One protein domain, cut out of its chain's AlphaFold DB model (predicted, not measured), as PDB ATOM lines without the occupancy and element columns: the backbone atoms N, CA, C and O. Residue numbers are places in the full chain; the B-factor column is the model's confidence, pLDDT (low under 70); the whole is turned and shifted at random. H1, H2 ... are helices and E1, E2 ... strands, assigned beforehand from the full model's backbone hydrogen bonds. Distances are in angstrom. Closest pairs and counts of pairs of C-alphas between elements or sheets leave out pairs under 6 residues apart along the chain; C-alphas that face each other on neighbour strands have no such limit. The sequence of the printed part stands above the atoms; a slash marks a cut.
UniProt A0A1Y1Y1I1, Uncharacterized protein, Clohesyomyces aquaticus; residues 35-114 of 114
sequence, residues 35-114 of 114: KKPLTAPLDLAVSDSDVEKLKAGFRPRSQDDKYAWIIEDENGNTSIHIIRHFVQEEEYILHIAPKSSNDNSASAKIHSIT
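Overview. This is residues 35 to 114 of the 114 residues of an uncharacterized protein of Clohesyomyces aquaticus (UniProt A0A1Y1Y1I1). One strongly twisted antiparallel sheet of five strands, in the order E1 - E5 - E4 - E3 - E2, has a short helix, H1, over one face. The 80 printed residues, mostly strand by class, run E1 H1 E2 E3 E4 E5; E2 to E5 form a meander, each the antiparallel neighbour of the one before. The whole is only just compact, close to loose, with a radius of gyration of the C-alphas of 13.5 A, and spans 43 by 28 by 20 A.

Arrangement. Edge strand E1, residues 41 to 46, is antiparallel to E5, residues 108 to 113, with N 46 and O 108 within hydrogen-bond range at 2.9 A. H1, residues 48 to 55, with every O i to N i+4 pair within range, is on the sheet at a height of 8.9 A. E2, residues 67 to 74, and E3, residues 77 to 84, form a hairpin, N 70 to O 81 3.0 A. E3 and E4, residues 89 to 98, form another, N 80 to O 94 2.8 A; E4 and E5 a third, N 97 to O 109 2.8 A.

Along the chain. E1 begins at C-alpha 41 (14.267, -8.449, -21.591). From first to last C-alpha E2 measures 22.5 A, E3 22.7 A and E4 26.7 A. E5 ends at C-alpha 113 (12.496, -3.019, -26.658).

Size, cuts and confidence. The printed part has no cut. The link from H1 to E2 is long, 11 residues. Residues 35 to 40 and 100 to 106 have pLDDT under 70.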
ATOM      1  N   LYS A  35       8.130   7.713 -24.570       58.25
ATOM      2  CA  LYS A  35       7.973   7.760 -23.108       58.25
ATOM      3  C   LYS A  35       7.437   6.425 -22.582       58.25
ATOM      4  O   LYS A  35       6.302   6.074 -22.877       58.25
ATOM      5  N   LYS A  36       8.203   5.771 -21.696       62.34
ATOM      6  CA  LYS A  36       7.877   4.502 -20.993       62.34
ATOM      7  C   LYS A  36       7.745   3.274 -21.907       62.34
ATOM      8  O   LYS A  36       6.689   2.642 -21.939       62.34
ATOM      9  N   PRO A  37       8.807   2.908 -22.616       61.06
ATOM     10  CA  PRO A  37       8.780   1.705 -23.420       61.06
ATOM     11  C   PRO A  37       8.804   0.426 -22.571       61.06
ATOM     12  O   PRO A  37       9.084   0.448 -21.367       61.06
ATOM     13  N   LEU A  38       8.480  -0.704 -23.198       68.06
ATOM     14  CA  LEU A  38       8.408  -2.021 -22.564       68.06
ATOM     15  C   LEU A  38       9.815  -2.547 -22.213       68.06
ATOM     16  O   LEU A  38      10.395  -3.347 -22.927       68.06
ATOM     17  N   THR A  39      10.345  -2.134 -21.061       67.62
ATOM     18  CA  THR A  39      11.731  -2.411 -20.608       67.62
ATOM     19  C   THR A  39      12.060  -3.872 -20.248       67.62
ATOM     20  O   THR A  39      13.119  -4.144 -19.679       67.62
ATOM     21  N   ALA A  40      11.181  -4.832 -20.541       69.62
ATOM     22  CA  ALA A  40      11.427  -6.235 -20.219       69.62
ATOM     23  C   ALA A  40      12.439  -6.865 -21.199       69.62
ATOM     24  O   ALA A  40      12.325  -6.641 -22.409       69.62
ATOM     25  N   PRO A  41      13.393  -7.687 -20.716       73.25
ATOM     26  CA  PRO A  41      14.267  -8.449 -21.591       73.25
ATOM     27  C   PRO A  41      13.474  -9.421 -22.464       73.25
ATOM     28  O   PRO A  41      12.585 -10.127 -21.984       73.25
ATOM     29  N   LEU A  42      13.801  -9.454 -23.749       74.31
ATOM     30  CA  LEU A  42      13.167 -10.303 -24.750       74.31
ATOM     31  C   LEU A  42      14.240 -11.222 -25.322       74.31
ATOM     32  O   LEU A  42      14.793 -10.868 -26.341       74.31
ATOM     33  N   ASP A  43      14.557 -12.355 -24.686       81.50
ATOM     34  CA  ASP A  43      15.622 -13.295 -25.103       81.50
ATOM     35  C   ASP A  43      15.269 -14.103 -26.376       81.50
ATOM     36  O   ASP A  43      15.311 -15.338 -26.400       81.50
ATOM     37  N   LEU A  44      14.875 -13.417 -27.451       85.62
ATOM     38  CA  LEU A  44      14.406 -14.034 -28.688       85.62
ATOM     39  C   LEU A  44      15.552 -14.191 -29.692       85.62
ATOM     40  O   LEU A  44      16.170 -13.219 -30.127       85.62
ATOM     41  N   ALA A  45      15.805 -15.435 -30.092       86.94
ATOM     42  CA  ALA A  45      16.772 -15.768 -31.129       86.94
ATOM     43  C   ALA A  45      16.324 -15.270 -32.513       86.94
ATOM     44  O   ALA A  45      15.169 -15.448 -32.898       86.94
ATOM     45  N   VAL A  46      17.265 -14.715 -33.280       85.12
ATOM     46  CA  VAL A  46      17.058 -14.277 -34.668       85.12
ATOM     47  C   VAL A  46      18.087 -14.958 -35.572       85.12
ATOM     48  O   VAL A  46      19.246 -15.135 -35.188       85.12
ATOM     49  N   SER A  47      17.653 -15.386 -36.760       86.38
ATOM     50  CA  SER A  47      18.537 -15.998 -37.758       86.38
ATOM     51  C   SER A  47      19.401 -14.947 -38.460       86.38
ATOM     52  O   SER A  47      18.968 -13.808 -38.618       86.38
ATOM     53  N   ASP A  48      20.569 -15.337 -38.982       83.75
ATOM     54  CA  ASP A  48      21.418 -14.454 -39.803       83.75
ATOM     55  C   ASP A  48      20.643 -13.817 -40.955       83.75
ATOM     56  O   ASP A  48      20.723 -12.615 -41.197       83.75
ATOM     57  N   SER A  49      19.831 -14.623 -41.641       88.31
ATOM     58  CA  SER A  49      19.062 -14.158 -42.792       88.31
ATOM     59  C   SER A  49      18.022 -13.104 -42.421       88.31
ATOM     60  O   SER A  49      17.709 -12.237 -43.234       88.31
ATOM     61  N   ASP A  50      17.479 -13.168 -41.206       87.81
ATOM     62  CA  ASP A  50      16.506 -12.191 -40.736       87.81
ATOM     63  C   ASP A  50      17.202 -10.945 -40.194       87.81
ATOM     64  O   ASP A  50      16.717  -9.847 -40.448       87.81
ATOM     65  N   VAL A  51      18.371 -11.081 -39.557       85.25
ATOM     66  CA  VAL A  51      19.218  -9.933 -39.194       85.25
ATOM     67  C   VAL A  51      19.590  -9.124 -40.436       85.25
ATOM     68  O   VAL A  51      19.444  -7.908 -40.424       85.25
ATOM     69  N   GLU A  52      19.993  -9.773 -41.528       87.44
ATOM     70  CA  GLU A  52      20.308  -9.093 -42.793       87.44
ATOM     71  C   GLU A  52      19.095  -8.344 -43.374       87.44
ATOM     72  O   GLU A  52      19.199  -7.182 -43.767       87.44
ATOM     73  N   LYS A  53      17.904  -8.964 -43.368       87.69
ATOM     74  CA  LYS A  53      16.662  -8.290 -43.800       87.69
ATOM     75  C   LYS A  53      16.322  -7.095 -42.917       87.69
ATOM     76  O   LYS A  53      15.862  -6.073 -43.417       87.69
ATOM     77  N   LEU A  54      16.528  -7.228 -41.611       86.38
ATOM     78  CA  LEU A  54      16.301  -6.156 -40.656       86.38
ATOM     79  C   LEU A  54      17.282  -5.000 -40.902       86.38
ATOM     80  O   LEU A  54      16.841  -3.861 -41.038       86.38
ATOM     81  N   LYS A  55      18.577  -5.296 -41.079       85.75
ATOM     82  CA  LYS A  55      19.631  -4.317 -41.395       85.75
ATOM     83  C   LYS A  55      19.425  -3.591 -42.726       85.75
ATOM     84  O   LYS A  55      19.923  -2.482 -42.891       85.75
ATOM     85  N   ALA A  56      18.660  -4.162 -43.657       87.69
ATOM     86  CA  ALA A  56      18.301  -3.476 -44.895       87.69
ATOM     87  C   ALA A  56      17.441  -2.216 -44.661       87.69
ATOM     88  O   ALA A  56      17.430  -1.315 -45.503       87.69
ATOM     89  N   GLY A  57      16.747  -2.126 -43.519       89.44
ATOM     90  CA  GLY A  57      15.869  -1.001 -43.213       89.44
ATOM     91  C   GLY A  57      14.547  -1.031 -43.995       89.44
ATOM     92  O   GLY A  57      14.355  -1.817 -44.924       89.44
ATOM     93  N   PHE A  58      13.613  -0.160 -43.622       87.81
ATOM     94  CA  PHE A  58      12.398   0.079 -44.395       87.81
ATOM     95  C   PHE A  58      11.987   1.531 -44.297       87.81
ATOM     96  O   PHE A  58      11.846   2.096 -43.209       87.81
ATOM     97  N   ARG A  59      11.752   2.123 -45.466       84.88
ATOM     98  CA  ARG A  59      11.233   3.476 -45.578       84.88
ATOM     99  C   ARG A  59       9.971   3.503 -46.424       84.88
ATOM    100  O   ARG A  59      10.045   3.219 -47.621       84.88
ATOM    101  N   PRO A  60       8.842   3.859 -45.798       84.25
ATOM    102  CA  PRO A  60       7.594   4.189 -46.453       84.25
ATOM    103  C   PRO A  60       7.760   5.068 -47.682       84.25
ATOM    104  O   PRO A  60       8.517   6.040 -47.677       84.25
ATOM    105  N   ARG A  61       7.002   4.745 -48.729       82.00
ATOM    106  CA  ARG A  61       6.837   5.622 -49.901       82.00
ATOM    107  C   ARG A  61       5.449   6.247 -49.947       82.00
ATOM    108  O   ARG A  61       5.263   7.248 -50.631       82.00
ATOM    109  N   SER A  62       4.496   5.655 -49.228       81.69
ATOM    110  CA  SER A  62       3.121   6.125 -49.099       81.69
ATOM    111  C   SER A  62       2.821   6.562 -47.663       81.69
ATOM    112  O   SER A  62       3.471   6.127 -46.713       81.69
ATOM    113  N   GLN A  63       1.796   7.400 -47.496       72.62
ATOM    114  CA  GLN A  63       1.228   7.713 -46.178       72.62
ATOM    115  C   GLN A  63       0.473   6.520 -45.567       72.62
ATOM    116  O   GLN A  63       0.284   6.477 -44.352       72.62
ATOM    117  N   ASP A  64       0.089   5.537 -46.387       81.75
ATOM    118  CA  ASP A  64      -0.533   4.292 -45.918       81.75
ATOM    119  C   ASP A  64       0.467   3.381 -45.193       81.75
ATOM    120  O   ASP A  64       0.094   2.602 -44.308       81.75
ATOM    121  N   ASP A  65       1.753   3.516 -45.517       83.00
ATOM    122  CA  ASP A  65       2.843   2.823 -44.846       83.00
ATOM    123  C   ASP A  65       3.136   3.540 -43.517       83.00
ATOM    124  O   ASP A  65       3.903   4.505 -43.435       83.00
ATOM    125  N   LYS A  66       2.468   3.084 -42.455       85.38
ATOM    126  CA  LYS A  66       2.445   3.768 -41.150       85.38
ATOM    127  C   LYS A  66       3.790   3.805 -40.432       85.38
ATOM    128  O   LYS A  66       4.012   4.728 -39.650       85.38
ATOM    129  N   TYR A  67       4.650   2.817 -40.661       87.62
ATOM    130  CA  TYR A  67       5.894   2.645 -39.916       87.62
ATOM    131  C   TYR A  67       7.101   2.619 -40.844       87.62
ATOM    132  O   TYR A  67       7.083   1.966 -41.882       87.62
ATOM    133  N   ALA A  68       8.160   3.301 -40.431       87.69
ATOM    134  CA  ALA A  68       9.509   3.138 -40.939       87.69
ATOM    135  C   ALA A  68      10.334   2.332 -39.932       87.69
ATOM    136  O   ALA A  68      10.037   2.362 -38.737       87.69
ATOM    137  N   TRP A  69      11.387   1.660 -40.393       89.25
ATOM    138  CA  TRP A  69      12.433   1.173 -39.502       89.25
ATOM    139  C   TRP A  69      13.826   1.542 -40.020       89.25
ATOM    140  O   TRP A  69      14.165   1.295 -41.180       89.25
ATOM    141  N   ILE A  70      14.620   2.184 -39.163       88.50
ATOM    142  CA  ILE A  70      15.964   2.702 -39.467       88.50
ATOM    143  C   ILE A  70      16.973   2.013 -38.546       88.50
ATOM    144  O   ILE A  70      16.627   1.627 -37.432       88.50
ATOM    145  N   ILE A  71      18.202   1.835 -39.026       88.81
ATOM    146  CA  ILE A  71      19.215   1.009 -38.372       88.81
ATOM    147  C   ILE A  71      20.323   1.887 -37.801       88.81
ATOM    148  O   ILE A  71      20.895   2.718 -38.506       88.81
ATOM    149  N   GLU A  72      20.623   1.672 -36.525       87.50
ATOM    150  CA  GLU A  72      21.817   2.159 -35.842       87.50
ATOM    151  C   GLU A  72      22.688   0.938 -35.520       87.50
ATOM    152  O   GLU A  72      22.226  -0.015 -34.894       87.50
ATOM    153  N   ASP A  73      23.931   0.928 -35.996       82.88
ATOM    154  CA  ASP A  73      24.901  -0.134 -35.707       82.88
ATOM    155  C   ASP A  73      26.079   0.497 -34.960       82.88
ATOM    156  O   ASP A  73      26.898   1.205 -35.553       82.88
ATOM    157  N   GLU A  74      26.127   0.294 -33.642       78.81
ATOM    158  CA  GLU A  74      27.182   0.812 -32.776       78.81
ATOM    159  C   GLU A  74      27.966  -0.354 -32.165       78.81
ATOM    160  O   GLU A  74      27.463  -1.123 -31.345       78.81
ATOM    161  N   ASN A  75      29.237  -0.487 -32.558       71.94
ATOM    162  CA  ASN A  75      30.162  -1.505 -32.043       71.94
ATOM    163  C   ASN A  75      29.629  -2.953 -32.137       71.94
ATOM    164  O   ASN A  75      29.966  -3.795 -31.305       71.94
ATOM    165  N   GLY A  76      28.804  -3.247 -33.148       74.62
ATOM    166  CA  GLY A  76      28.202  -4.563 -33.372       74.62
ATOM    167  C   GLY A  76      26.878  -4.788 -32.645       74.62
ATOM    168  O   GLY A  76      26.231  -5.803 -32.898       74.62
ATOM    169  N   ASN A  77      26.449  -3.858 -31.787       82.56
ATOM    170  CA  ASN A  77      25.087  -3.828 -31.268       82.56
ATOM    171  C   ASN A  77      24.207  -3.083 -32.266       82.56
ATOM    172  O   ASN A  77      24.474  -1.934 -32.614       82.56
ATOM    173  N   THR A  78      23.156  -3.748 -32.731       88.56
ATOM    174  CA  THR A  78      22.231  -3.175 -33.703       88.56
ATOM    175  C   THR A  78      20.959  -2.731 -32.990       88.56
ATOM    176  O   THR A  78      20.308  -3.531 -32.323       88.56
ATOM    177  N   SER A  79      20.576  -1.473 -33.166       90.25
ATOM    178  CA  SER A  79      19.281  -0.933 -32.756       90.25
ATOM    179  C   SER A  79      18.426  -0.682 -33.997       90.25
ATOM    180  O   SER A  79      18.890  -0.137 -35.000       90.25
ATOM    181  N   ILE A  80      17.163  -1.102 -33.944       90.94
ATOM    182  CA  ILE A  80      16.176  -0.855 -34.996       90.94
ATOM    183  C   ILE A  80      15.146   0.123 -34.461       90.94
ATOM    184  O   ILE A  80      14.343  -0.214 -33.594       90.94
ATOM    185  N   HIS A  81      15.154   1.322 -35.019       89.94
ATOM    186  CA  HIS A  81      14.275   2.414 -34.640       89.94
ATOM    187  C   HIS A  81      12.986   2.307 -35.446       89.94
ATOM    188  O   HIS A  81      12.990   2.584 -36.646       89.94
ATOM    189  N   ILE A  82      11.899   1.873 -34.808       89.62
ATOM    190  CA  ILE A  82      10.559   1.777 -35.392       89.62
ATOM    191  C   ILE A  82       9.862   3.119 -35.203       89.62
ATOM    192  O   ILE A  82       9.586   3.551 -34.084       89.62
ATOM    193  N   ILE A  83       9.568   3.782 -36.315       87.31
ATOM    194  CA  ILE A  83       9.137   5.177 -36.325       87.31
ATOM    195  C   ILE A  83       7.794   5.281 -37.015       87.31
ATOM    196  O   ILE A  83       7.608   4.765 -38.117       87.31
ATOM    197  N   ARG A  84       6.854   5.993 -36.404       86.12
ATOM    198  CA  ARG A  84       5.589   6.305 -37.052       86.12
ATOM    199  C   ARG A  84       5.806   7.379 -38.103       86.12
ATOM    200  O   ARG A  84       6.022   8.546 -37.794       86.12
ATOM    201  N   HIS A  85       5.726   6.969 -39.360       79.50
ATOM    202  CA  HIS A  85       6.174   7.740 -40.513       79.50
ATOM    203  C   HIS A  85       5.506   9.109 -40.627       79.50
ATOM    204  O   HIS A  85       6.192  10.106 -40.824       79.50
ATOM    205  N   PHE A  86       4.184   9.164 -40.464       75.56
ATOM    206  CA  PHE A  86       3.437  10.403 -40.671       75.56
ATOM    207  C   PHE A  86       3.764  11.498 -39.644       75.56
ATOM    208  O   PHE A  86       3.710  12.673 -39.980       75.56
ATOM    209  N   VAL A  87       4.097  11.124 -38.404       77.56
ATOM    210  CA  VAL A  87       4.374  12.083 -37.314       77.56
ATOM    211  C   VAL A  87       5.855  12.168 -36.940       77.56
ATOM    212  O   VAL A  87       6.216  12.990 -36.105       77.56
ATOM    213  N   GLN A  88       6.701  11.327 -37.546       74.56
ATOM    214  CA  GLN A  88       8.138  11.209 -37.258       74.56
ATOM    215  C   GLN A  88       8.456  10.970 -35.776       74.56
ATOM    216  O   GLN A  88       9.473  11.417 -35.244       74.56
ATOM    217  N   GLU A  89       7.574  10.246 -35.093       79.56
ATOM    218  CA  GLU A  89       7.758   9.884 -33.691       79.56
ATOM    219  C   GLU A  89       8.266   8.452 -33.615       79.56
ATOM    220  O   GLU A  89       7.654   7.536 -34.172       79.56
ATOM    221  N   GLU A  90       9.414   8.272 -32.968       82.69
ATOM    222  CA  GLU A  90       9.918   6.946 -32.650       82.69
ATOM    223  C   GLU A  90       8.933   6.310 -31.676       82.69
ATOM    224  O   GLU A  90       8.615   6.906 -30.648       82.69
ATOM    225  N   GLU A  91       8.390   5.148 -32.043       82.56
ATOM    226  CA  GLU A  91       7.444   4.412 -31.203       82.56
ATOM    227  C   GLU A  91       8.120   3.267 -30.451       82.56
ATOM    228  O   GLU A  91       7.666   2.943 -29.355       82.56
ATOM    229  N   TYR A  92       9.186   2.685 -31.013       85.69
ATOM    230  CA  TYR A  92       9.960   1.621 -30.373       85.69
ATOM    231  C   TYR A  92      11.406   1.598 -30.877       85.69
ATOM    232  O   TYR A  92      11.662   1.873 -32.049       85.69
ATOM    233  N   ILE A  93      12.330   1.154 -30.036       88.56
ATOM    234  CA  ILE A  93      13.685   0.758 -30.415       88.56
ATOM    235  C   ILE A  93      13.851  -0.722 -30.094       88.56
ATOM    236  O   ILE A  93      13.796  -1.130 -28.939       88.56
ATOM    237  N   LEU A  94      14.069  -1.549 -31.109       89.62
ATOM    238  CA  LEU A  94      14.377  -2.962 -30.928       89.62
ATOM    239  C   LEU A  94      15.893  -3.143 -30.848       89.62
ATOM    240  O   LEU A  94      16.595  -2.882 -31.824       89.62
ATOM    241  N   HIS A  95      16.393  -3.624 -29.713       90.00
ATOM    242  CA  HIS A  95      17.822  -3.855 -29.526       90.00
ATOM    243  C   HIS A  95      18.194  -5.307 -29.812       90.00
ATOM    244  O   HIS A  95      17.634  -6.245 -29.231       90.00
ATOM    245  N   ILE A  96      19.171  -5.473 -30.698       89.69
ATOM    246  CA  ILE A  96      19.700  -6.744 -31.169       89.69
ATOM    247  C   ILE A  96      21.174  -6.822 -30.781       89.69
ATOM    248  O   ILE A  96      22.012  -6.056 -31.260       89.69
ATOM    249  N   ALA A  97      21.486  -7.785 -29.921       87.88
ATOM    250  CA  ALA A  97      22.845  -8.094 -29.526       87.88
ATOM    251  C   ALA A  97      23.432  -9.166 -30.458       87.88
ATOM    252  O   ALA A  97      22.748 -10.149 -30.788       87.88
ATOM    253  N   PRO A  98      24.707  -9.026 -30.852       79.81
ATOM    254  CA  PRO A  98      25.415 -10.065 -31.574       79.81
ATOM    255  C   PRO A  98      25.630 -11.278 -30.659       79.81
ATOM    256  O   PRO A  98      25.701 -11.171 -29.431       79.81
ATOM    257  N   LYS A  99      25.737 -12.463 -31.256       72.81
ATOM    258  CA  LYS A  99      26.020 -13.709 -30.538       72.81
ATOM    259  C   LYS A  99      27.259 -13.586 -29.634       72.81
ATOM    260  O   LYS A  99      28.338 -13.205 -30.084       72.81
ATOM    261  N   SER A 100      27.137 -14.032 -28.378       63.47
ATOM    262  CA  SER A 100      28.317 -14.382 -27.575       63.47
ATOM    263  C   SER A 100      28.948 -15.647 -28.167       63.47
ATOM    264  O   SER A 100      28.225 -16.578 -28.528       63.47
ATOM    265  N   SER A 101      30.274 -15.702 -28.270       59.16
ATOM    266  CA  SER A 101      31.046 -16.696 -29.040       59.16
ATOM    267  C   SER A 101      30.753 -18.186 -28.769       59.16
ATOM    268  O   SER A 101      31.253 -19.031 -29.503       59.16
ATOM    269  N   ASN A 102      29.946 -18.532 -27.761       59.53
ATOM    270  CA  ASN A 102      29.773 -19.895 -27.255       59.53
ATOM    271  C   ASN A 102      28.471 -20.617 -27.666       59.53
ATOM    272  O   ASN A 102      28.311 -21.776 -27.299       59.53
ATOM    273  N   ASP A 103      27.545 -19.990 -28.405       57.94
ATOM    274  CA  ASP A 103      26.182 -20.540 -28.589       57.94
ATOM    275  C   ASP A 103      25.875 -20.946 -30.051       57.94
ATOM    276  O   ASP A 103      25.702 -20.103 -30.927       57.94
ATOM    277  N   ASN A 104      25.814 -22.243 -30.368       59.59
ATOM    278  CA  ASN A 104      25.769 -22.757 -31.756       59.59
ATOM    279  C   ASN A 104      24.414 -22.650 -32.493       59.59
ATOM    280  O   ASN A 104      24.320 -23.116 -33.624       59.59
ATOM    281  N   SER A 105      23.378 -22.049 -31.898       60.34
ATOM    282  CA  SER A 105      22.002 -22.158 -32.419       60.34
ATOM    283  C   SER A 105      21.399 -20.876 -33.014       60.34
ATOM    284  O   SER A 105      20.425 -20.985 -33.754       60.34
ATOM    285  N   ALA A 106      21.920 -19.682 -32.709       57.31
ATOM    286  CA  ALA A 106      21.403 -18.409 -33.233       57.31
ATOM    287  C   ALA A 106      22.510 -17.350 -33.278       57.31
ATOM    288  O   ALA A 106      23.351 -17.306 -32.379       57.31
ATOM    289  N   SER A 107      22.531 -16.516 -34.314       70.19
ATOM    290  CA  SER A 107      23.619 -15.567 -34.572       70.19
ATOM    291  C   SER A 107      23.410 -14.179 -33.969       70.19
ATOM    292  O   SER A 107      24.380 -13.457 -33.734       70.19
ATOM    293  N   ALA A 108      22.167 -13.837 -33.640       82.88
ATOM    294  CA  ALA A 108      21.827 -12.655 -32.871       82.88
ATOM    295  C   ALA A 108      20.643 -12.941 -31.947       82.88
ATOM    296  O   ALA A 108      19.855 -13.869 -32.166       82.88
ATOM    297  N   LYS A 109      20.517 -12.132 -30.898       88.69
ATOM    298  CA  LYS A 109      19.362 -12.154 -30.005       88.69
ATOM    299  C   LYS A 109      18.793 -10.750 -29.948       88.69
ATOM    300  O   LYS A 109      19.519  -9.795 -29.679       88.69
ATOM    301  N   ILE A 110      17.492 -10.631 -30.174       88.31
ATOM    302  CA  ILE A 110      16.769  -9.502 -29.596       88.31
ATOM    303  C   ILE A 110      16.970  -9.629 -28.085       88.31
ATOM    304  O   ILE A 110      17.042 -10.748 -27.582       88.31
ATOM    305  N   HIS A 111      17.160  -8.517 -27.384       86.06
ATOM    306  CA  HIS A 111      17.301  -8.560 -25.928       86.06
ATOM    307  C   HIS A 111      16.417  -7.549 -25.210       86.06
ATOM    308  O   HIS A 111      16.174  -7.716 -24.022       86.06
ATOM    309  N   SER A 112      15.922  -6.507 -25.882       87.00
ATOM    310  CA  SER A 112      14.977  -5.559 -25.279       87.00
ATOM    311  C   SER A 112      14.277  -4.704 -26.331       87.00
ATOM    312  O   SER A 112      14.748  -4.597 -27.465       87.00
ATOM    313  N   ILE A 113      13.164  -4.092 -25.924       87.94
ATOM    314  CA  ILE A 113      12.496  -3.019 -26.658       87.94
ATOM    315  C   ILE A 113      12.489  -1.777 -25.765       87.94
ATOM    316  O   ILE A 113      12.078  -1.852 -24.606       87.94
ATOM    317  N   THR A 114      12.962  -0.649 -26.286       85.31
ATOM    318  CA  THR A 114      12.816   0.667 -25.650       85.31
ATOM    319  C   THR A 114      12.031   1.638 -26.528       85.31
ATOM    320  O   THR A 114      11.377   1.151 -27.472       85.31
TER     321      THR A 114